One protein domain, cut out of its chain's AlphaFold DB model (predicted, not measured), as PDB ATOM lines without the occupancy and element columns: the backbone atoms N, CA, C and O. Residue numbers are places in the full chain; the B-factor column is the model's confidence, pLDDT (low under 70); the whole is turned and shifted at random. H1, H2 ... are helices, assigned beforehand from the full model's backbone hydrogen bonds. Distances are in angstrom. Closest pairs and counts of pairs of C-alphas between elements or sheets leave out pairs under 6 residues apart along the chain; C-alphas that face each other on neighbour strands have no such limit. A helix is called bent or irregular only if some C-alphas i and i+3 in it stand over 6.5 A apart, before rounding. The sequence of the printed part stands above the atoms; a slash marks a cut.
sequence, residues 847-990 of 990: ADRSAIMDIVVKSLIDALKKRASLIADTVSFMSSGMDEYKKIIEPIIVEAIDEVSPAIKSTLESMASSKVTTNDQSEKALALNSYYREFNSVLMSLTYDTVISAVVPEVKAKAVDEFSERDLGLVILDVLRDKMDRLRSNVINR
ATOM      1  N   ALA A 847     190.071 121.670 178.388       83.56
ATOM      2  CA  ALA A 847     189.939 122.820 177.499       83.56
ATOM      3  C   ALA A 847     189.314 122.428 176.149       83.56
ATOM      4  O   ALA A 847     188.396 123.097 175.682       83.56
ATOM      5  N   ASP A 848     189.773 121.328 175.545       87.44
ATOM      6  CA  ASP A 848     189.202 120.815 174.297       87.44
ATOM      7  C   ASP A 848     187.763 120.318 174.512       87.44
ATOM      8  O   ASP A 848     186.892 120.616 173.702       87.44
ATOM      9  N   ARG A 849     187.479 119.629 175.623       85.44
ATOM     10  CA  ARG A 849     186.121 119.217 176.008       85.44
ATOM     11  C   ARG A 849     185.178 120.414 176.131       85.44
ATOM     12  O   ARG A 849     184.088 120.397 175.560       85.44
ATOM     13  N   SER A 850     185.612 121.459 176.836       86.25
ATOM     14  CA  SER A 850     184.851 122.706 176.990       86.25
ATOM     15  C   SER A 850     184.604 123.367 175.634       86.25
ATOM     16  O   SER A 850     183.478 123.753 175.336       86.25
ATOM     17  N   ALA A 851     185.619 123.402 174.764       89.56
ATOM     18  CA  ALA A 851     185.477 123.925 173.410       89.56
ATOM     19  C   ALA A 851     184.451 123.130 172.584       89.56
ATOM     20  O   ALA A 851     183.611 123.736 171.922       89.56
ATOM     21  N   ILE A 852     184.466 121.790 172.648       89.81
ATOM     22  CA  ILE A 852     183.473 120.938 171.973       89.81
ATOM     23  C   ILE A 852     182.059 121.280 172.462       89.81
ATOM     24  O   ILE A 852     181.155 121.467 171.648       89.81
ATOM     25  N   MET A 853     181.875 121.406 173.779       89.75
ATOM     26  CA  MET A 853     180.591 121.767 174.379       89.75
ATOM     27  C   MET A 853     180.103 123.144 173.914       89.75
ATOM     28  O   MET A 853     178.965 123.274 173.455       89.75
ATOM     29  N   ASP A 854     180.977 124.148 173.961       90.56
ATOM     30  CA  ASP A 854     180.670 125.515 173.544       90.56
ATOM     31  C   ASP A 854     180.275 125.581 172.066       90.56
ATOM     32  O   ASP A 854     179.300 126.248 171.713       90.56
ATOM     33  N   ILE A 855     180.990 124.858 171.196       93.19
ATOM     34  CA  ILE A 855     180.694 124.803 169.760       93.19
ATOM     35  C   ILE A 855     179.302 124.215 169.522       93.19
ATOM     36  O   ILE A 855     178.534 124.783 168.740       93.19
ATOM     37  N   VAL A 856     178.952 123.118 170.200       91.50
ATOM     38  CA  VAL A 856     177.634 122.479 170.063       91.50
ATOM     39  C   VAL A 856     176.532 123.429 170.522       91.50
ATOM     40  O   VAL A 856     175.599 123.703 169.765       91.50
ATOM     41  N   VAL A 857     176.652 123.979 171.734       92.31
ATOM     42  CA  VAL A 857     175.628 124.850 172.331       92.31
ATOM     43  C   VAL A 857     175.442 126.118 171.508       92.31
ATOM     44  O   VAL A 857     174.313 126.467 171.164       92.31
ATOM     45  N   LYS A 858     176.539 126.795 171.155       94.00
ATOM     46  CA  LYS A 858     176.493 128.036 170.377       94.00
ATOM     47  C   LYS A 858     175.876 127.812 169.002       94.00
ATOM     48  O   LYS A 858     174.989 128.569 168.616       94.00
ATOM     49  N   SER A 859     176.285 126.755 168.296       94.44
ATOM     50  CA  SER A 859     175.739 126.454 166.969       94.44
ATOM     51  C   SER A 859     174.233 126.193 167.029       94.44
ATOM     52  O   SER A 859     173.489 126.720 166.203       94.44
ATOM     53  N   LEU A 860     173.764 125.444 168.035       93.88
ATOM     54  CA  LEU A 860     172.333 125.194 168.235       93.88
ATOM     55  C   LEU A 860     171.562 126.480 168.566       93.88
ATOM     56  O   LEU A 860     170.499 126.710 167.990       93.88
ATOM     57  N   ILE A 861     172.088 127.335 169.450       94.69
ATOM     58  CA  ILE A 861     171.463 128.628 169.784       94.69
ATOM     59  C   ILE A 861     171.321 129.492 168.533       94.69
ATOM     60  O   ILE A 861     170.231 129.997 168.263       94.69
ATOM     61  N   ASP A 862     172.395 129.647 167.761       95.00
ATOM     62  CA  ASP A 862     172.398 130.480 166.561       95.00
ATOM     63  C   ASP A 862     171.403 129.942 165.517       95.00
ATOM     64  O   ASP A 862     170.606 130.706 164.964       95.00
ATOM     65  N   ALA A 863     171.380 128.624 165.290       95.19
ATOM     66  CA  ALA A 863     170.459 127.986 164.350       95.19
ATOM     67  C   ALA A 863     168.982 128.107 164.776       95.19
ATOM     68  O   ALA A 863     168.115 128.353 163.931       95.19
ATOM     69  N   LEU A 864     168.678 127.979 166.072       94.56
ATOM     70  CA  LEU A 864     167.311 128.102 166.592       94.56
ATOM     71  C   LEU A 864     166.836 129.557 166.646       94.56
ATOM     72  O   LEU A 864     165.687 129.833 166.304       94.56
ATOM     73  N   LYS A 865     167.708 130.518 166.979       94.38
ATOM     74  CA  LYS A 865     167.368 131.952 166.953       94.38
ATOM     75  C   LYS A 865     167.004 132.445 165.555       94.38
ATOM     76  O   LYS A 865     166.041 133.201 165.416       94.38
ATOM     77  N   LYS A 866     167.704 131.976 164.512       94.44
ATOM     78  CA  LYS A 866     167.335 132.252 163.107       94.44
ATOM     79  C   LYS A 866     165.904 131.806 162.781       94.44
ATOM     80  O   LYS A 866     165.254 132.415 161.941       94.44
ATOM     81  N   ARG A 867     165.413 130.768 163.464       93.62
ATOM     82  CA  ARG A 867     164.080 130.178 163.283       93.62
ATOM     83  C   ARG A 867     163.052 130.678 164.303       93.62
ATOM     84  O   ARG A 867     161.906 130.248 164.255       93.62
ATOM     85  N   ALA A 868     163.409 131.612 165.188       91.50
ATOM     86  CA  ALA A 868     162.520 132.072 166.256       91.50
ATOM     87  C   ALA A 868     161.210 132.687 165.737       91.50
ATOM     88  O   ALA A 868     160.176 132.469 166.354       91.50
ATOM     89  N   SER A 869     161.231 133.393 164.597       89.44
ATOM     90  CA  SER A 869     160.008 133.913 163.956       89.44
ATOM     91  C   SER A 869     159.068 132.787 163.523       89.44
ATOM     92  O   SER A 869     157.886 132.832 163.820       89.44
ATOM     93  N   LEU A 870     159.607 131.731 162.904       88.19
ATOM     94  CA  LEU A 870     158.820 130.573 162.477       88.19
ATOM     95  C   LEU A 870     158.202 129.839 163.678       88.19
ATOM     96  O   LEU A 870     157.042 129.432 163.634       88.19
ATOM     97  N   ILE A 871     158.967 129.695 164.766       87.75
ATOM     98  CA  ILE A 871     158.464 129.118 166.019       87.75
ATOM     99  C   ILE A 871     157.367 130.019 166.610       87.75
ATOM    100  O   ILE A 871     156.340 129.503 167.037       87.75
ATOM    101  N   ALA A 872     157.556 131.342 166.599       86.88
ATOM    102  CA  ALA A 872     156.608 132.325 167.123       86.88
ATOM    103  C   ALA A 872     155.267 132.308 166.376       86.88
ATOM    104  O   ALA A 872     154.214 132.238 167.012       86.88
ATOM    105  N   ASP A 873     155.308 132.293 165.042       82.50
ATOM    106  CA  ASP A 873     154.116 132.172 164.198       82.50
ATOM    107  C   ASP A 873     153.368 130.869 164.510       82.50
ATOM    108  O   ASP A 873     152.148 130.846 164.634       82.50
ATOM    109  N   THR A 874     154.112 129.784 164.719       75.69
ATOM    110  CA  THR A 874     153.546 128.464 165.012       75.69
ATOM    111  C   THR A 874     152.836 128.411 166.367       75.69
ATOM    112  O   THR A 874     151.742 127.859 166.464       75.69
ATOM    113  N   VAL A 875     153.446 128.959 167.425       75.88
ATOM    114  CA  VAL A 875     152.869 128.893 168.780       75.88
ATOM    115  C   VAL A 875     151.714 129.870 168.986       75.88
ATOM    116  O   VAL A 875     150.882 129.618 169.852       75.88
ATOM    117  N   SER A 876     151.648 130.943 168.189       67.81
ATOM    118  CA  SER A 876     150.602 131.970 168.291       67.81
ATOM    119  C   SER A 876     149.231 131.463 167.808       67.81
ATOM    120  O   SER A 876     148.193 131.847 168.331       67.81
ATOM    121  N   PHE A 877     149.198 130.508 166.875       59.59
ATOM    122  CA  PHE A 877     147.951 130.022 166.274       59.59
ATOM    123  C   PHE A 877     147.104 129.071 167.153       59.59
ATOM    124  O   PHE A 877     146.069 128.595 166.678       59.59
ATOM    125  N   MET A 878     147.508 128.728 168.387       54.81
ATOM    126  CA  MET A 878     146.994 127.517 169.055       54.81
ATOM    127  C   MET A 878     146.706 127.643 170.559       54.81
ATOM    128  O   MET A 878     147.483 128.196 171.326       54.81
ATOM    129  N   SER A 879     145.595 127.028 170.987       52.28
ATOM    130  CA  SER A 879     145.123 126.937 172.380       52.28
ATOM    131  C   SER A 879     145.415 125.583 173.056       52.28
ATOM    132  O   SER A 879     144.794 125.247 174.066       52.28
ATOM    133  N   SER A 880     146.323 124.773 172.506       55.97
ATOM    134  CA  SER A 880     146.370 123.326 172.752       55.97
ATOM    135  C   SER A 880     147.758 122.776 173.128       55.97
ATOM    136  O   SER A 880     148.792 123.391 172.895       55.97
ATOM    137  N   GLY A 881     147.743 121.637 173.833       63.19
ATOM    138  CA  GLY A 881     148.820 121.150 174.707       63.19
ATOM    139  C   GLY A 881     150.110 120.638 174.045       63.19
ATOM    140  O   GLY A 881     150.268 120.615 172.828       63.19
ATOM    141  N   MET A 882     151.045 120.179 174.890       71.19
ATOM    142  CA  MET A 882     152.442 119.859 174.539       71.19
ATOM    143  C   MET A 882     152.641 118.946 173.313       71.19
ATOM    144  O   MET A 882     153.623 119.116 172.591       71.19
ATOM    145  N   ASP A 883     151.745 117.989 173.062       72.94
ATOM    146  CA  ASP A 883     151.879 117.039 171.946       72.94
ATOM    147  C   ASP A 883     151.721 117.703 170.572       72.94
ATOM    148  O   ASP A 883     152.328 117.267 169.591       72.94
ATOM    149  N   GLU A 884     150.927 118.771 170.484       74.19
ATOM    150  CA  GLU A 884     150.757 119.522 169.240       74.19
ATOM    151  C   GLU A 884     151.938 120.456 168.992       74.19
ATOM    152  O   GLU A 884     152.476 120.459 167.883       74.19
ATOM    153  N   TYR A 885     152.441 121.129 170.036       78.00
ATOM    154  CA  TYR A 885     153.711 121.854 169.954       78.00
ATOM    155  C   TYR A 885     154.845 120.944 169.478       78.00
ATOM    156  O   TYR A 885     155.615 121.333 168.600       78.00
ATOM    157  N   LYS A 886     154.930 119.713 169.997       84.19
ATOM    158  CA  LYS A 886     155.983 118.769 169.612       84.19
ATOM    159  C   LYS A 886     155.966 118.458 168.115       84.19
ATOM    160  O   LYS A 886     157.009 118.573 167.478       84.19
ATOM    161  N   LYS A 887     154.803 118.132 167.541       82.94
ATOM    162  CA  LYS A 887     154.676 117.770 166.114       82.94
ATOM    163  C   LYS A 887     155.194 118.848 165.161       82.94
ATOM    164  O   LYS A 887     155.668 118.505 164.082       82.94
ATOM    165  N   ILE A 888     155.090 120.121 165.537       78.69
ATOM    166  CA  ILE A 888     155.444 121.241 164.655       78.69
ATOM    167  C   ILE A 888     156.855 121.768 164.938       78.69
ATOM    168  O   ILE A 888     157.579 122.133 164.014       78.69
ATOM    169  N   ILE A 889     157.283 121.764 166.202       87.69
ATOM    170  CA  ILE A 889     158.633 122.192 166.590       87.69
ATOM    171  C   ILE A 889     159.681 121.145 166.186       87.69
ATOM    172  O   ILE A 889     160.818 121.501 165.874       87.69
ATOM    173  N   GLU A 890     159.311 119.862 166.149       92.00
ATOM    174  CA  GLU A 890     160.219 118.769 165.796       92.00
ATOM    175  C   GLU A 890     160.922 118.956 164.437       92.00
ATOM    176  O   GLU A 890     162.156 118.953 164.431       92.00
ATOM    177  N   PRO A 891     160.219 119.213 163.314       92.69
ATOM    178  CA  PRO A 891     160.859 119.530 162.034       92.69
ATOM    179  C   PRO A 891     161.847 120.705 162.103       92.69
ATOM    180  O   PRO A 891     162.950 120.612 161.570       92.69
ATOM    181  N   ILE A 892     161.490 121.782 162.812       92.38
ATOM    182  CA  ILE A 892     162.307 123.001 162.937       92.38
ATOM    183  C   ILE A 892     163.637 122.695 163.642       92.38
ATOM    184  O   ILE A 892     164.699 123.163 163.222       92.38
ATOM    185  N   ILE A 893     163.591 121.894 164.711       93.06
ATOM    186  CA  ILE A 893     164.788 121.478 165.453       93.06
ATOM    187  C   ILE A 893     165.631 120.499 164.630       93.06
ATOM    188  O   ILE A 893     166.856 120.614 164.625       93.06
ATOM    189  N   VAL A 894     165.003 119.568 163.905       94.44
ATOM    190  CA  VAL A 894     165.709 118.631 163.015       94.44
ATOM    191  C   VAL A 894     166.495 119.379 161.935       94.44
ATOM    192  O   VAL A 894     167.675 119.092 161.740       94.44
ATOM    193  N   GLU A 895     165.894 120.380 161.292       94.06
ATOM    194  CA  GLU A 895     166.588 121.219 160.308       94.06
ATOM    195  C   GLU A 895     167.752 122.006 160.921       94.06
ATOM    196  O   GLU A 895     168.811 122.126 160.304       94.06
ATOM    197  N   ALA A 896     167.580 122.535 162.136       94.31
ATOM    198  CA  ALA A 896     168.647 123.235 162.846       94.31
ATOM    199  C   ALA A 896     169.830 122.300 163.161       94.31
ATOM    200  O   ALA A 896     170.982 122.696 162.994       94.31
ATOM    201  N   ILE A 897     169.557 121.056 163.569       93.69
ATOM    202  CA  ILE A 897     170.576 120.022 163.810       93.69
ATOM    203  C   ILE A 897     171.331 119.681 162.519       93.69
ATOM    204  O   ILE A 897     172.563 119.609 162.518       93.69
ATOM    205  N   ASP A 898     170.612 119.493 161.413       93.75
ATOM    206  CA  ASP A 898     171.218 119.171 160.120       93.75
ATOM    207  C   ASP A 898     172.096 120.317 159.590       93.75
ATOM    208  O   ASP A 898     173.177 120.053 159.064       93.75
ATOM    209  N   GLU A 899     171.686 121.580 159.784       94.00
ATOM    210  CA  GLU A 899     172.471 122.772 159.412       94.00
ATOM    211  C   GLU A 899     173.831 122.813 160.126       94.00
ATOM    212  O   GLU A 899     174.845 123.136 159.504       94.00
ATOM    213  N   VAL A 900     173.875 122.488 161.423       94.25
ATOM    214  CA  VAL A 900     175.090 122.662 162.243       94.25
ATOM    215  C   VAL A 900     176.050 121.474 162.191       94.25
ATOM    216  O   VAL A 900     177.245 121.635 162.453       94.25
ATOM    217  N   SER A 901     175.558 120.284 161.835       92.94
ATOM    218  CA  SER A 901     176.330 119.033 161.888       92.94
ATOM    219  C   SER A 901     177.665 119.081 161.109       92.94
ATOM    220  O   SER A 901     178.688 118.691 161.679       92.94
ATOM    221  N   PRO A 902     177.734 119.590 159.856       92.19
ATOM    222  CA  PRO A 902     178.986 119.599 159.087       92.19
ATOM    223  C   PRO A 902     180.080 120.483 159.701       92.19
ATOM    224  O   PRO A 902     181.259 120.127 159.672       92.19
ATOM    225  N   ALA A 903     179.698 121.624 160.283       89.88
ATOM    226  CA  ALA A 903     180.637 122.557 160.906       89.88
ATOM    227  C   ALA A 903     181.248 121.973 162.191       89.88
ATOM    228  O   ALA A 903     182.456 122.089 162.420       89.88
ATOM    229  N   ILE A 904     180.427 121.290 162.997       92.06
ATOM    230  CA  ILE A 904     180.875 120.587 164.207       92.06
ATOM    231  C   ILE A 904     181.875 119.486 163.834       92.06
ATOM    232  O   ILE A 904     182.961 119.428 164.409       92.06
ATOM    233  N   LYS A 905     181.552 118.673 162.818       90.38
ATOM    234  CA  LYS A 905     182.431 117.603 162.326       90.38
ATOM    235  C   LYS A 905     183.805 118.121 161.905       90.38
ATOM    236  O   LYS A 905     184.817 117.663 162.427       90.38
ATOM    237  N   SER A 906     183.838 119.113 161.013       89.62
ATOM    238  CA  SER A 906     185.097 119.682 160.514       89.62
ATOM    239  C   SER A 906     185.972 120.229 161.648       89.62
ATOM    240  O   SER A 906     187.199 120.105 161.614       89.62
ATOM    241  N   THR A 907     185.347 120.785 162.688       90.00
ATOM    242  CA  THR A 907     186.072 121.291 163.854       90.00
ATOM    243  C   THR A 907     186.676 120.156 164.682       90.00
ATOM    244  O   THR A 907     187.853 120.233 165.028       90.00
ATOM    245  N   LEU A 908     185.929 119.075 164.941       89.56
ATOM    246  CA  LEU A 908     186.436 117.894 165.656       89.56
ATOM    247  C   LEU A 908     187.611 117.233 164.923       89.56
ATOM    248  O   LEU A 908     188.626 116.921 165.544       89.56
ATOM    249  N   GLU A 909     187.503 117.067 163.604       89.81
ATOM    250  CA  GLU A 909     188.571 116.499 162.771       89.81
ATOM    251  C   GLU A 909     189.836 117.371 162.792       89.81
ATOM    252  O   GLU A 909     190.953 116.855 162.894       89.81
ATOM    253  N   SER A 910     189.671 118.697 162.754       89.50
ATOM    254  CA  SER A 910     190.769 119.662 162.873       89.50
ATOM    255  C   SER A 910     191.444 119.597 164.250       89.50
ATOM    256  O   SER A 910     192.672 119.509 164.342       89.50
ATOM    257  N   MET A 911     190.650 119.550 165.327       90.06
ATOM    258  CA  MET A 911     191.158 119.413 166.694       90.06
ATOM    259  C   MET A 911     191.941 118.108 166.865       90.06
ATOM    260  O   MET A 911     193.073 118.154 167.346       90.06
ATOM    261  N   ALA A 912     191.402 116.975 166.405       86.62
ATOM    262  CA  ALA A 912     192.077 115.681 166.459       86.62
ATOM    263  C   ALA A 912     193.389 115.676 165.658       86.62
ATOM    264  O   ALA A 912     194.431 115.260 166.171       86.62
ATOM    265  N   SER A 913     193.361 116.206 164.432       85.56
ATOM    266  CA  SER A 913     194.535 116.272 163.552       85.56
ATOM    267  C   SER A 913     195.662 117.117 164.147       85.56
ATOM    268  O   SER A 913     196.832 116.776 163.992       85.56
ATOM    269  N   SER A 914     195.331 118.183 164.886       85.19
ATOM    270  CA  SER A 914     196.321 119.061 165.529       85.19
ATOM    271  C   SER A 914     197.138 118.388 166.643       85.19
ATOM    272  O   SER A 914     198.186 118.907 167.031       85.19
ATOM    273  N   LYS A 915     196.678 117.245 167.174       82.38
ATOM    274  CA  LYS A 915     197.341 116.535 168.283       82.38
ATOM    275  C   LYS A 915     198.312 115.447 167.828       82.38
ATOM    276  O   LYS A 915     199.033 114.903 168.663       82.38
ATOM    277  N   VAL A 916     198.354 115.130 166.534       78.38
ATOM    278  CA  VAL A 916     199.204 114.067 165.984       78.38
ATOM    279  C   VAL A 916     200.389 114.682 165.248       78.38
ATOM    280  O   VAL A 916     200.223 115.433 164.292       78.38
ATOM    281  N   THR A 917     201.607 114.357 165.686       69.31
ATOM    282  CA  THR A 917     202.855 114.872 165.091       69.31
ATOM    283  C   THR A 917     203.500 113.907 164.094       69.31
ATOM    284  O   THR A 917     204.470 114.271 163.432       69.31
ATOM    285  N   THR A 918     203.012 112.667 164.003       67.50
ATOM    286  CA  THR A 918     203.558 111.623 163.124       67.50
ATOM    287  C   THR A 918     202.652 111.392 161.910       67.50
ATOM    288  O   THR A 918     201.491 111.803 161.873       67.50
ATOM    289  N   ASN A 919     203.181 110.713 160.891       67.00
ATOM    290  CA  ASN A 919     202.392 110.292 159.734       67.00
ATOM    291  C   ASN A 919     201.765 108.894 159.897       67.00
ATOM    292  O   ASN A 919     201.246 108.357 158.921       67.00
ATOM    293  N   ASP A 920     201.798 108.321 161.105       70.75
ATOM    294  CA  ASP A 920     201.226 107.006 161.400       70.75
ATOM    295  C   ASP A 920     199.689 107.050 161.306       70.75
ATOM    296  O   ASP A 920     199.020 107.830 161.991       70.75
ATOM    297  N   GLN A 921     199.119 106.213 160.434       68.56
ATOM    298  CA  GLN A 921     197.671 106.120 160.244       68.56
ATOM    299  C   GLN A 921     196.955 105.565 161.481       68.56
ATOM    300  O   GLN A 921     195.833 105.987 161.763       68.56
ATOM    301  N   SER A 922     197.602 104.690 162.256       67.12
ATOM    302  CA  SER A 922     197.051 104.182 163.512       67.12
ATOM    303  C   SER A 922     196.975 105.289 164.571       67.12
ATOM    304  O   SER A 922     195.961 105.396 165.256       67.12
ATOM    305  N   GLU A 923     197.980 106.169 164.673       72.81
ATOM    306  CA  GLU A 923     197.968 107.298 165.628       72.81
ATOM    307  C   GLU A 923     196.884 108.332 165.264       72.81
ATOM    308  O   GLU A 923     196.174 108.821 166.145       72.81
ATOM    309  N   LYS A 924     196.676 108.600 163.966       75.75
ATOM    310  CA  LYS A 924     195.589 109.470 163.475       75.75
ATOM    311  C   LYS A 924     194.200 108.904 163.783       75.75
ATOM    312  O   LYS A 924     193.342 109.641 164.270       75.75
ATOM    313  N   ALA A 925     193.988 107.606 163.553       74.56
ATOM    314  CA  ALA A 925     192.723 106.940 163.872       74.56
ATOM    315  C   ALA A 925     192.429 106.953 165.384       74.56
ATOM    316  O   ALA A 925     191.300 107.218 165.797       74.56
ATOM    317  N   LEU A 926     193.453 106.745 166.222       74.56
ATOM    318  CA  LEU A 926     193.330 106.803 167.684       74.56
ATOM    319  C   LEU A 926     192.987 108.211 168.191       74.56
ATOM    320  O   LEU A 926     192.161 108.354 169.100       74.56
ATOM    321  N   ALA A 927     193.581 109.251 167.598       79.44
ATOM    322  CA  ALA A 927     193.271 110.638 167.938       79.44
ATOM    323  C   ALA A 927     191.813 110.969 167.612       79.44
ATOM    324  O   ALA A 927     191.081 111.455 168.473       79.44
ATOM    325  N   LEU A 928     191.370 110.641 166.397       81.00
ATOM    326  CA  LEU A 928     190.009 110.917 165.950       81.00
ATOM    327  C   LEU A 928     188.962 110.167 166.787       81.00
ATOM    328  O   LEU A 928     188.006 110.781 167.258       81.00
ATOM    329  N   ASN A 929     189.190 108.877 167.063       76.56
ATOM    330  CA  ASN A 929     188.335 108.083 167.951       76.56
ATOM    331  C   ASN A 929     188.214 108.715 169.347       76.56
ATOM    332  O   ASN A 929     187.127 108.735 169.926       76.56
ATOM    333  N   SER A 930     189.306 109.273 169.881       76.88
ATOM    334  CA  SER A 930     189.296 109.931 171.193       76.88
ATOM    335  C   SER A 930     188.422 111.191 171.199       76.88
ATOM    336  O   SER A 930     187.663 111.395 172.145       76.88
ATOM    337  N   TYR A 931     188.467 111.995 170.131       84.25
ATOM    338  CA  TYR A 931     187.634 113.197 169.985       84.25
ATOM    339  C   TYR A 931     186.160 112.882 169.711       84.25
ATOM    340  O   TYR A 931     185.295 113.536 170.287       84.25
ATOM    341  N   TYR A 932     185.841 111.869 168.898       80.81
ATOM    342  CA  TYR A 932     184.450 111.437 168.702       80.81
ATOM    343  C   TYR A 932     183.838 110.850 169.971       80.81
ATOM    344  O   TYR A 932     182.676 111.119 170.277       80.81
ATOM    345  N   ARG A 933     184.623 110.111 170.762       75.31
ATOM    346  CA  ARG A 933     184.187 109.649 172.081       75.31
ATOM    347  C   ARG A 933     183.912 110.820 173.019       75.31
ATOM    348  O   ARG A 933     182.881 110.824 173.687       75.31
ATOM    349  N   GLU A 934     184.805 111.808 173.056       79.88
ATOM    350  CA  GLU A 934     184.599 112.991 173.890       79.88
ATOM    351  C   GLU A 934     183.360 113.773 173.449       79.88
ATOM    352  O   GLU A 934     182.537 114.138 174.279       79.88
ATOM    353  N   PHE A 935     183.157 113.944 172.143       84.25
ATOM    354  CA  PHE A 935     181.945 114.549 171.597       84.25
ATOM    355  C   PHE A 935     180.673 113.804 172.024       84.25
ATOM    356  O   PHE A 935     179.723 114.437 172.483       84.25
ATOM    357  N   ASN A 936     180.664 112.469 171.963       78.50
ATOM    358  CA  ASN A 936     179.547 111.668 172.470       78.50
ATOM    359  C   ASN A 936     179.322 111.888 173.975       78.50
ATOM    360  O   ASN A 936     178.184 112.074 174.406       78.50
ATOM    361  N   SER A 937     180.396 111.923 174.769       75.50
ATOM    362  CA  SER A 937     180.322 112.203 176.210       75.50
ATOM    363  C   SER A 937     179.744 113.593 176.501       75.50
ATOM    364  O   SER A 937     178.892 113.754 177.382       75.50
ATOM    365  N   VAL A 938     180.147 114.599 175.720       82.12
ATOM    366  CA  VAL A 938     179.614 115.965 175.788       82.12
ATOM    367  C   VAL A 938     178.119 115.975 175.486       82.12
ATOM    368  O   VAL A 938     177.356 116.505 176.289       82.12
ATOM    369  N   LEU A 939     177.666 115.339 174.400       81.94
ATOM    370  CA  LEU A 939     176.236 115.280 174.066       81.94
ATOM    371  C   LEU A 939     175.398 114.642 175.185       81.94
ATOM    372  O   LEU A 939     174.319 115.135 175.502       81.94
ATOM    373  N   MET A 940     175.906 113.589 175.830       77.81
ATOM    374  CA  MET A 940     175.200 112.906 176.923       77.81
ATOM    375  C   MET A 940     175.186 113.690 178.240       77.81
ATOM    376  O   MET A 940     174.310 113.472 179.084       77.81
ATOM    377  N   SER A 941     176.162 114.572 178.453       78.50
ATOM    378  CA  SER A 941     176.268 115.417 179.652       78.50
ATOM    379  C   SER A 941     175.658 116.801 179.486       78.50
ATOM    380  O   SER A 941     175.518 117.524 180.472       78.50
ATOM    381  N   LEU A 942     175.222 117.142 178.274       84.25
ATOM    382  CA  LEU A 942     174.708 118.461 177.977       84.25
ATOM    383  C   LEU A 942     173.371 118.737 178.678       84.25
ATOM    384  O   LEU A 942     172.402 117.971 178.586       84.25
ATOM    385  N   THR A 943     173.324 119.887 179.339       86.69
ATOM    386  CA  THR A 943     172.089 120.558 179.742       86.69
ATOM    387  C   THR A 943     171.734 121.595 178.681       86.69
ATOM    388  O   THR A 943     172.567 122.420 178.300       86.69
ATOM    389  N   TYR A 944     170.494 121.579 178.214       89.00
ATOM    390  CA  TYR A 944     169.954 122.505 177.223       89.00
ATOM    391  C   TYR A 944     169.323 123.747 177.850       89.00
ATOM    392  O   TYR A 944     168.807 124.593 177.122       89.00
ATOM    393  N   ASP A 945     169.398 123.910 179.171       85.94
ATOM    394  CA  ASP A 945     168.928 125.107 179.871       85.94
ATOM    395  C   ASP A 945     169.416 126.414 179.235       85.94
ATOM    396  O   ASP A 945     168.610 127.313 178.999       85.94
ATOM    397  N   THR A 946     170.701 126.507 178.881       87.25
ATOM    398  CA  THR A 946     171.267 127.687 178.206       87.25
ATOM    399  C   THR A 946     170.632 127.919 176.834       87.25
ATOM    400  O   THR A 946     170.360 129.060 176.466       87.25
ATOM    401  N   VAL A 947     170.350 126.845 176.089       89.81
ATOM    402  CA  VAL A 947     169.682 126.925 174.782       89.81
ATOM    403  C   VAL A 947     168.254 127.438 174.958       89.81
ATOM    404  O   VAL A 947     167.856 128.401 174.309       89.81
ATOM    405  N   ILE A 948     167.501 126.858 175.892       90.25
ATOM    406  CA  ILE A 948     166.108 127.224 176.173       90.25
ATOM    407  C   ILE A 948     166.020 128.678 176.645       90.25
ATOM    408  O   ILE A 948     165.233 129.456 176.104       90.25
ATOM    409  N   SER A 949     166.864 129.073 177.601       89.38
ATOM    410  CA  SER A 949     166.917 130.436 178.137       89.38
ATOM    411  C   SER A 949     167.350 131.477 177.100       89.38
ATOM    412  O   SER A 949     167.013 132.647 177.254       89.38
ATOM    413  N   ALA A 950     168.054 131.074 176.039       91.69
ATOM    414  CA  ALA A 950     168.409 131.957 174.931       91.69
ATOM    415  C   ALA A 950     167.326 132.033 173.840       91.69
ATOM    416  O   ALA A 950     167.209 133.069 173.186       91.69
ATOM    417  N   VAL A 951     166.571 130.952 173.613       92.19
ATOM    418  CA  VAL A 951     165.613 130.831 172.498       92.19
ATOM    419  C   VAL A 951     164.200 131.263 172.895       92.19
ATOM    420  O   VAL A 951     163.576 132.011 172.151       92.19
ATOM    421  N   VAL A 952     163.686 130.850 174.059       91.06
ATOM    422  CA  VAL A 952     162.290 131.132 174.462       91.06
ATOM    423  C   VAL A 952     161.984 132.638 174.534       91.06
ATOM    424  O   VAL A 952     160.973 133.049 173.959       91.06
ATOM    425  N   PRO A 953     162.843 133.498 175.122       92.38
ATOM    426  CA  PRO A 953     162.603 134.943 175.120       92.38
ATOM    427  C   PRO A 953     162.612 135.565 173.717       92.38
ATOM    428  O   PRO A 953     161.854 136.494 173.452       92.38
ATOM    429  N   GLU A 954     163.442 135.044 172.807       92.88
ATOM    430  CA  GLU A 954     163.513 135.503 171.413       92.88
ATOM    431  C   GLU A 954     162.226 135.161 170.648       92.88
ATOM    432  O   GLU A 954     161.731 135.978 169.874       92.88
ATOM    433  N   VAL A 955     161.658 133.974 170.891       90.50
ATOM    434  CA  VAL A 955     160.349 133.575 170.351       90.50
ATOM    435  C   VAL A 955     159.254 134.478 170.913       90.50
ATOM    436  O   VAL A 955     158.451 135.009 170.153       90.50
ATOM    437  N   LYS A 956     159.259 134.725 172.230       89.25
ATOM    438  CA  LYS A 956     158.281 135.605 172.884       89.25
ATOM    439  C   LYS A 956     158.282 137.017 172.312       89.25
ATOM    440  O   LYS A 956     157.218 137.578 172.089       89.25
ATOM    441  N   ALA A 957     159.458 137.583 172.047       91.12
ATOM    442  CA  ALA A 957     159.578 138.920 171.470       91.12
ATOM    443  C   ALA A 957     158.977 139.036 170.054       91.12
ATOM    444  O   ALA A 957     158.746 140.148 169.582       91.12
ATOM    445  N   LYS A 958     158.752 137.905 169.377       90.31
ATOM    446  CA  LYS A 958     158.266 137.820 167.994       90.31
ATOM    447  C   LYS A 958     156.845 137.264 167.884       90.31
ATOM    448  O   LYS A 958     156.267 137.351 166.806       90.31
ATOM    449  N   ALA A 959     156.305 136.688 168.956       85.94
ATOM    450  CA  ALA A 959     154.958 136.133 168.984       85.94
ATOM    451  C   ALA A 959     153.909 137.242 169.090       85.94
ATOM    452  O   ALA A 959     154.126 138.256 169.757       85.94
ATOM    453  N   VAL A 960     152.775 137.034 168.425       80.94
ATOM    454  CA  VAL A 960     151.651 137.981 168.431       80.94
ATOM    455  C   VAL A 960     150.655 137.632 169.538       80.94
ATOM    456  O   VAL A 960     150.105 138.537 170.163       80.94
ATOM    457  N   ASP A 961     150.482 136.340 169.823       80.31
ATOM    458  CA  ASP A 961     149.540 135.827 170.820       80.31
ATOM    459  C   ASP A 961     150.253 135.327 172.091       80.31
ATOM    460  O   ASP A 961     151.440 134.985 172.083       80.31
ATOM    461  N   GLU A 962     149.528 135.287 173.215       79.62
ATOM    462  CA  GLU A 962     150.049 134.724 174.465       79.62
ATOM    463  C   GLU A 962     150.208 133.201 174.365       79.62
ATOM    464  O   GLU A 962     149.294 132.485 173.960       79.62
ATOM    465  N   PHE A 963     151.356 132.691 174.816       82.88
ATOM    466  CA  PHE A 963     151.632 131.258 174.916       82.88
ATOM    467  C   PHE A 963     152.363 130.923 176.221       82.88
ATOM    468  O   PHE A 963     152.950 131.780 176.889       82.88
ATOM    469  N   SER A 964     152.360 129.641 176.586       84.38
ATOM    470  CA  SER A 964     153.082 129.146 177.759       84.38
ATOM    471  C   SER A 964     154.576 128.988 177.452       84.38
ATOM    472  O   SER A 964     155.002 128.004 176.847       84.38
ATOM    473  N   GLU A 965     155.400 129.941 177.903       85.44
ATOM    474  CA  GLU A 965     156.872 129.865 177.811       85.44
ATOM    475  C   GLU A 965     157.432 128.577 178.427       85.44
ATOM    476  O   GLU A 965     158.403 128.001 177.931       85.44
ATOM    477  N   ARG A 966     156.792 128.111 179.505       83.38
ATOM    478  CA  ARG A 966     157.137 126.868 180.192       83.38
ATOM    479  C   ARG A 966     156.919 125.660 179.290       83.38
ATOM    480  O   ARG A 966     157.823 124.837 179.168       83.38
ATOM    481  N   ASP A 967     155.750 125.553 178.664       83.94
ATOM    482  CA  ASP A 967     155.426 124.395 177.829       83.94
ATOM    483  C   ASP A 967     156.268 124.392 176.552       83.94
ATOM    484  O   ASP A 967     156.797 123.345 176.178       83.94
ATOM    485  N   LEU A 968     156.501 125.566 175.950       86.62
ATOM    486  CA  LEU A 968     157.430 125.711 174.828       86.62
ATOM    487  C   LEU A 968     158.844 125.250 175.207       86.62
ATOM    488  O   LEU A 968     159.450 124.455 174.489       86.62
ATOM    489  N   GLY A 969     159.368 125.714 176.345       88.19
ATOM    490  CA  GLY A 969     160.690 125.318 176.826       88.19
ATOM    491  C   GLY A 969     160.809 123.810 177.055       88.19
ATOM    492  O   GLY A 969     161.802 123.207 176.647       88.19
ATOM    493  N   LEU A 970     159.782 123.182 177.641       85.31
ATOM    494  CA  LEU A 970     159.732 121.731 177.848       85.31
ATOM    495  C   LEU A 970     159.675 120.949 176.529       85.31
ATOM    496  O   LEU A 970     160.295 119.892 176.422       85.31
ATOM    497  N   VAL A 971     158.953 121.453 175.526       88.25
ATOM    498  CA  VAL A 971     158.877 120.816 174.203       88.25
ATOM    499  C   VAL A 971     160.206 120.934 173.460       88.25
ATOM    500  O   VAL A 971     160.694 119.930 172.950       88.25
ATOM    501  N   ILE A 972     160.831 122.119 173.446       90.06
ATOM    502  CA  ILE A 972     162.159 122.314 172.838       90.06
ATOM    503  C   ILE A 972     163.179 121.375 173.489       90.06
ATOM    504  O   ILE A 972     163.925 120.701 172.781       90.06
ATOM    505  N   LEU A 973     163.182 121.295 174.824       89.50
ATOM    506  CA  LEU A 973     164.047 120.383 175.569       89.50
ATOM    507  C   LEU A 973     163.836 118.923 175.151       89.50
ATOM    508  O   LEU A 973     164.800 118.213 174.869       89.50
ATOM    509  N   ASP A 974     162.578 118.477 175.123       85.88
ATOM    510  CA  ASP A 974     162.226 117.095 174.799       85.88
ATOM    511  C   ASP A 974     162.663 116.709 173.388       85.88
ATOM    512  O   ASP A 974     163.248 115.649 173.185       85.88
ATOM    513  N   VAL A 975     162.405 117.583 172.416       89.19
ATOM    514  CA  VAL A 975     162.779 117.350 171.021       89.19
ATOM    515  C   VAL A 975     164.295 117.379 170.851       89.19
ATOM    516  O   VAL A 975     164.829 116.516 170.161       89.19
ATOM    517  N   LEU A 976     165.008 118.321 171.481       89.75
ATOM    518  CA  LEU A 976     166.473 118.338 171.427       89.75
ATOM    519  C   LEU A 976     167.037 117.009 171.931       89.75
ATOM    520  O   LEU A 976     167.804 116.381 171.207       89.75
ATOM    521  N   ARG A 977     166.594 116.532 173.101       84.44
ATOM    522  CA  ARG A 977     167.033 115.239 173.650       84.44
ATOM    523  C   ARG A 977     166.705 114.063 172.731       84.44
ATOM    524  O   ARG A 977     167.575 113.237 172.489       84.44
ATOM    525  N   ASP A 978     165.494 114.013 172.179       83.50
ATOM    526  CA  ASP A 978     165.067 112.942 171.266       83.50
ATOM    527  C   ASP A 978     165.865 112.926 169.948       83.50
ATOM    528  O   ASP A 978     166.070 111.871 169.352       83.50
ATOM    529  N   LYS A 979     166.330 114.091 169.475       87.69
ATOM    530  CA  LYS A 979     166.984 114.234 168.163       87.69
ATOM    531  C   LYS A 979     168.503 114.370 168.211       87.69
ATOM    532  O   LYS A 979     169.121 114.424 167.146       87.69
ATOM    533  N   MET A 980     169.143 114.371 169.380       85.81
ATOM    534  CA  MET A 980     170.613 114.432 169.463       85.81
ATOM    535  C   MET A 980     171.321 113.255 168.788       85.81
ATOM    536  O   MET A 980     172.421 113.418 168.259       85.81
ATOM    537  N   ASP A 981     170.672 112.098 168.713       77.69
ATOM    538  CA  ASP A 981     171.172 110.941 167.971       77.69
ATOM    539  C   ASP A 981     171.387 111.232 166.482       77.69
ATOM    540  O   ASP A 981     172.299 110.683 165.852       77.69
ATOM    541  N   ARG A 982     170.590 112.146 165.921       85.81
ATOM    542  CA  ARG A 982     170.743 112.622 164.545       85.81
ATOM    543  C   ARG A 982     171.986 113.492 164.394       85.81
ATOM    544  O   ARG A 982     172.765 113.252 163.476       85.81
ATOM    545  N   LEU A 983     172.203 114.438 165.313       87.06
ATOM    546  CA  LEU A 983     173.412 115.270 165.336       87.06
ATOM    547  C   LEU A 983     174.659 114.383 165.381       87.06
ATOM    548  O   LEU A 983     175.574 114.534 164.575       87.06
ATOM    549  N   ARG A 984     174.649 113.401 166.284       80.38
ATOM    550  CA  ARG A 984     175.720 112.418 166.412       80.38
ATOM    551  C   ARG A 984     175.970 111.662 165.110       80.38
ATOM    552  O   ARG A 984     177.099 111.624 164.631       80.38
ATOM    553  N   SER A 985     174.923 111.078 164.534       79.06
ATOM    554  CA  SER A 985     175.030 110.286 163.304       79.06
ATOM    555  C   SER A 985     175.544 111.121 162.132       79.06
ATOM    556  O   SER A 985     176.376 110.653 161.365       79.06
ATOM    557  N   ASN A 986     175.116 112.377 162.013       85.19
ATOM    558  CA  ASN A 986     175.592 113.275 160.964       85.19
ATOM    559  C   ASN A 986     177.070 113.665 161.129       85.19
ATOM    560  O   ASN A 986     177.747 113.916 160.132       85.19
ATOM    561  N   VAL A 987     177.562 113.733 162.371       82.94
ATOM    562  CA  VAL A 987     178.960 114.064 162.685       82.94
ATOM    563  C   VAL A 987     179.882 112.850 162.518       82.94
ATOM    564  O   VAL A 987     180.975 113.005 161.983       82.94
ATOM    565  N   ILE A 988     179.447 111.652 162.928       74.62
ATOM    566  CA  ILE A 988     180.294 110.445 162.976       74.62
ATOM    567  C   ILE A 988     180.119 109.536 161.741       74.62
ATOM    568  O   ILE A 988     181.106 109.015 161.230       74.62
ATOM    569  N   ASN A 989     178.896 109.344 161.228       63.75
ATOM    570  CA  ASN A 989     178.552 108.307 160.231       63.75
ATOM    571  C   ASN A 989     178.491 108.793 158.772       63.75
ATOM    572  O   ASN A 989     177.622 108.364 158.009       63.75
ATOM    573  N   ARG A 990     179.407 109.664 158.346       46.06
ATOM    574  CA  ARG A 990     179.556 109.999 156.918       46.06
ATOM    575  C   ARG A 990     180.994 110.006 156.465       46.06
ATOM    576  O   ARG A 990     181.773 110.757 157.090       46.06
TER     577      ARG A 990
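This is residues 847 to 990 of the 990 residues of the protein "FAD-linked oxidase" of Metallosphaera hakonensis JCM 8857 = DSM 7519 (UniProt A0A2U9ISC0). A slender rod of helices: the long, bent H3 runs along much of it, and H1 packs on both its arms. H2, H5 and H6a cluster with H3a at one end, H4 crosses H3b towards the other, and H6b packs on H3 near its bend. The 144 printed residues include six named helices, H1 to H6 in order, all helix in class. The whole is only just compact, close to loose, with a radius of gyration of the C-alphas of 17.5 A and spans of 60 by 23 by 21 A.

H1, residues 847 to 866, and H2, residues 868 to 876, meet only through their link. The hub H3, residues 882 to 913, was assigned as one helix by its hydrogen bonds but is bent: C-alphas 899 and 902 are 7.3 A apart. Its arms H3a, residues 882 to 899, and H3b, residues 902 to 913, stand at 50 degrees. H2 and H3a form a hairpin, closest at C-alphas Ile 871 and Ile 889, 7.0 A. H4, residues 921 to 941, touches H3b at a steep tilt of 49 degrees, closest at C-alphas Ala 912 and Leu 928, 5.2 A. H5, residues 945 to 956, is only just irregular, with C-alphas 950 and 953 6.53 A apart; it touches H1, closest at C-alphas Ile 861 and Val 947, 5.6 A. H6, residues 965 to 988, likewise assigned as one helix by its hydrogen bonds, is bent, with C-alphas 978 and 981 7.2 A apart. Its arm H6a, residues 965 to 978, touches H3a, closest at C-alphas Lys 886 and Val 971, 5.8 A; H6b, residues 981 to 988, touches H3b, closest at C-alphas Lys 905 and Val 987, 5.0 A. Every O i to N i+4 pair is within hydrogen-bond range in H1, H2, H3b, H4, H6a and H6b; in H3a 11 of 14 are, in H5 6 of 8.

H1 begins at C-alpha 847 (189.939, 122.820, 177.499) and measures 28.4 A, H3a 25.3 A and H4 30.4 A, first to last C-alpha. H6b ends at C-alpha 988 (180.294, 110.445, 162.976).

The C-alphas of Ser 879 and Thr 918 are farthest apart, 61.1 A. The printed part has no cut and no long link; residues 917 to 922 stand free. The model's pLDDT is under 70 at residues 876 to 881, 917 to 919, 921 to 922 and 989 to 990.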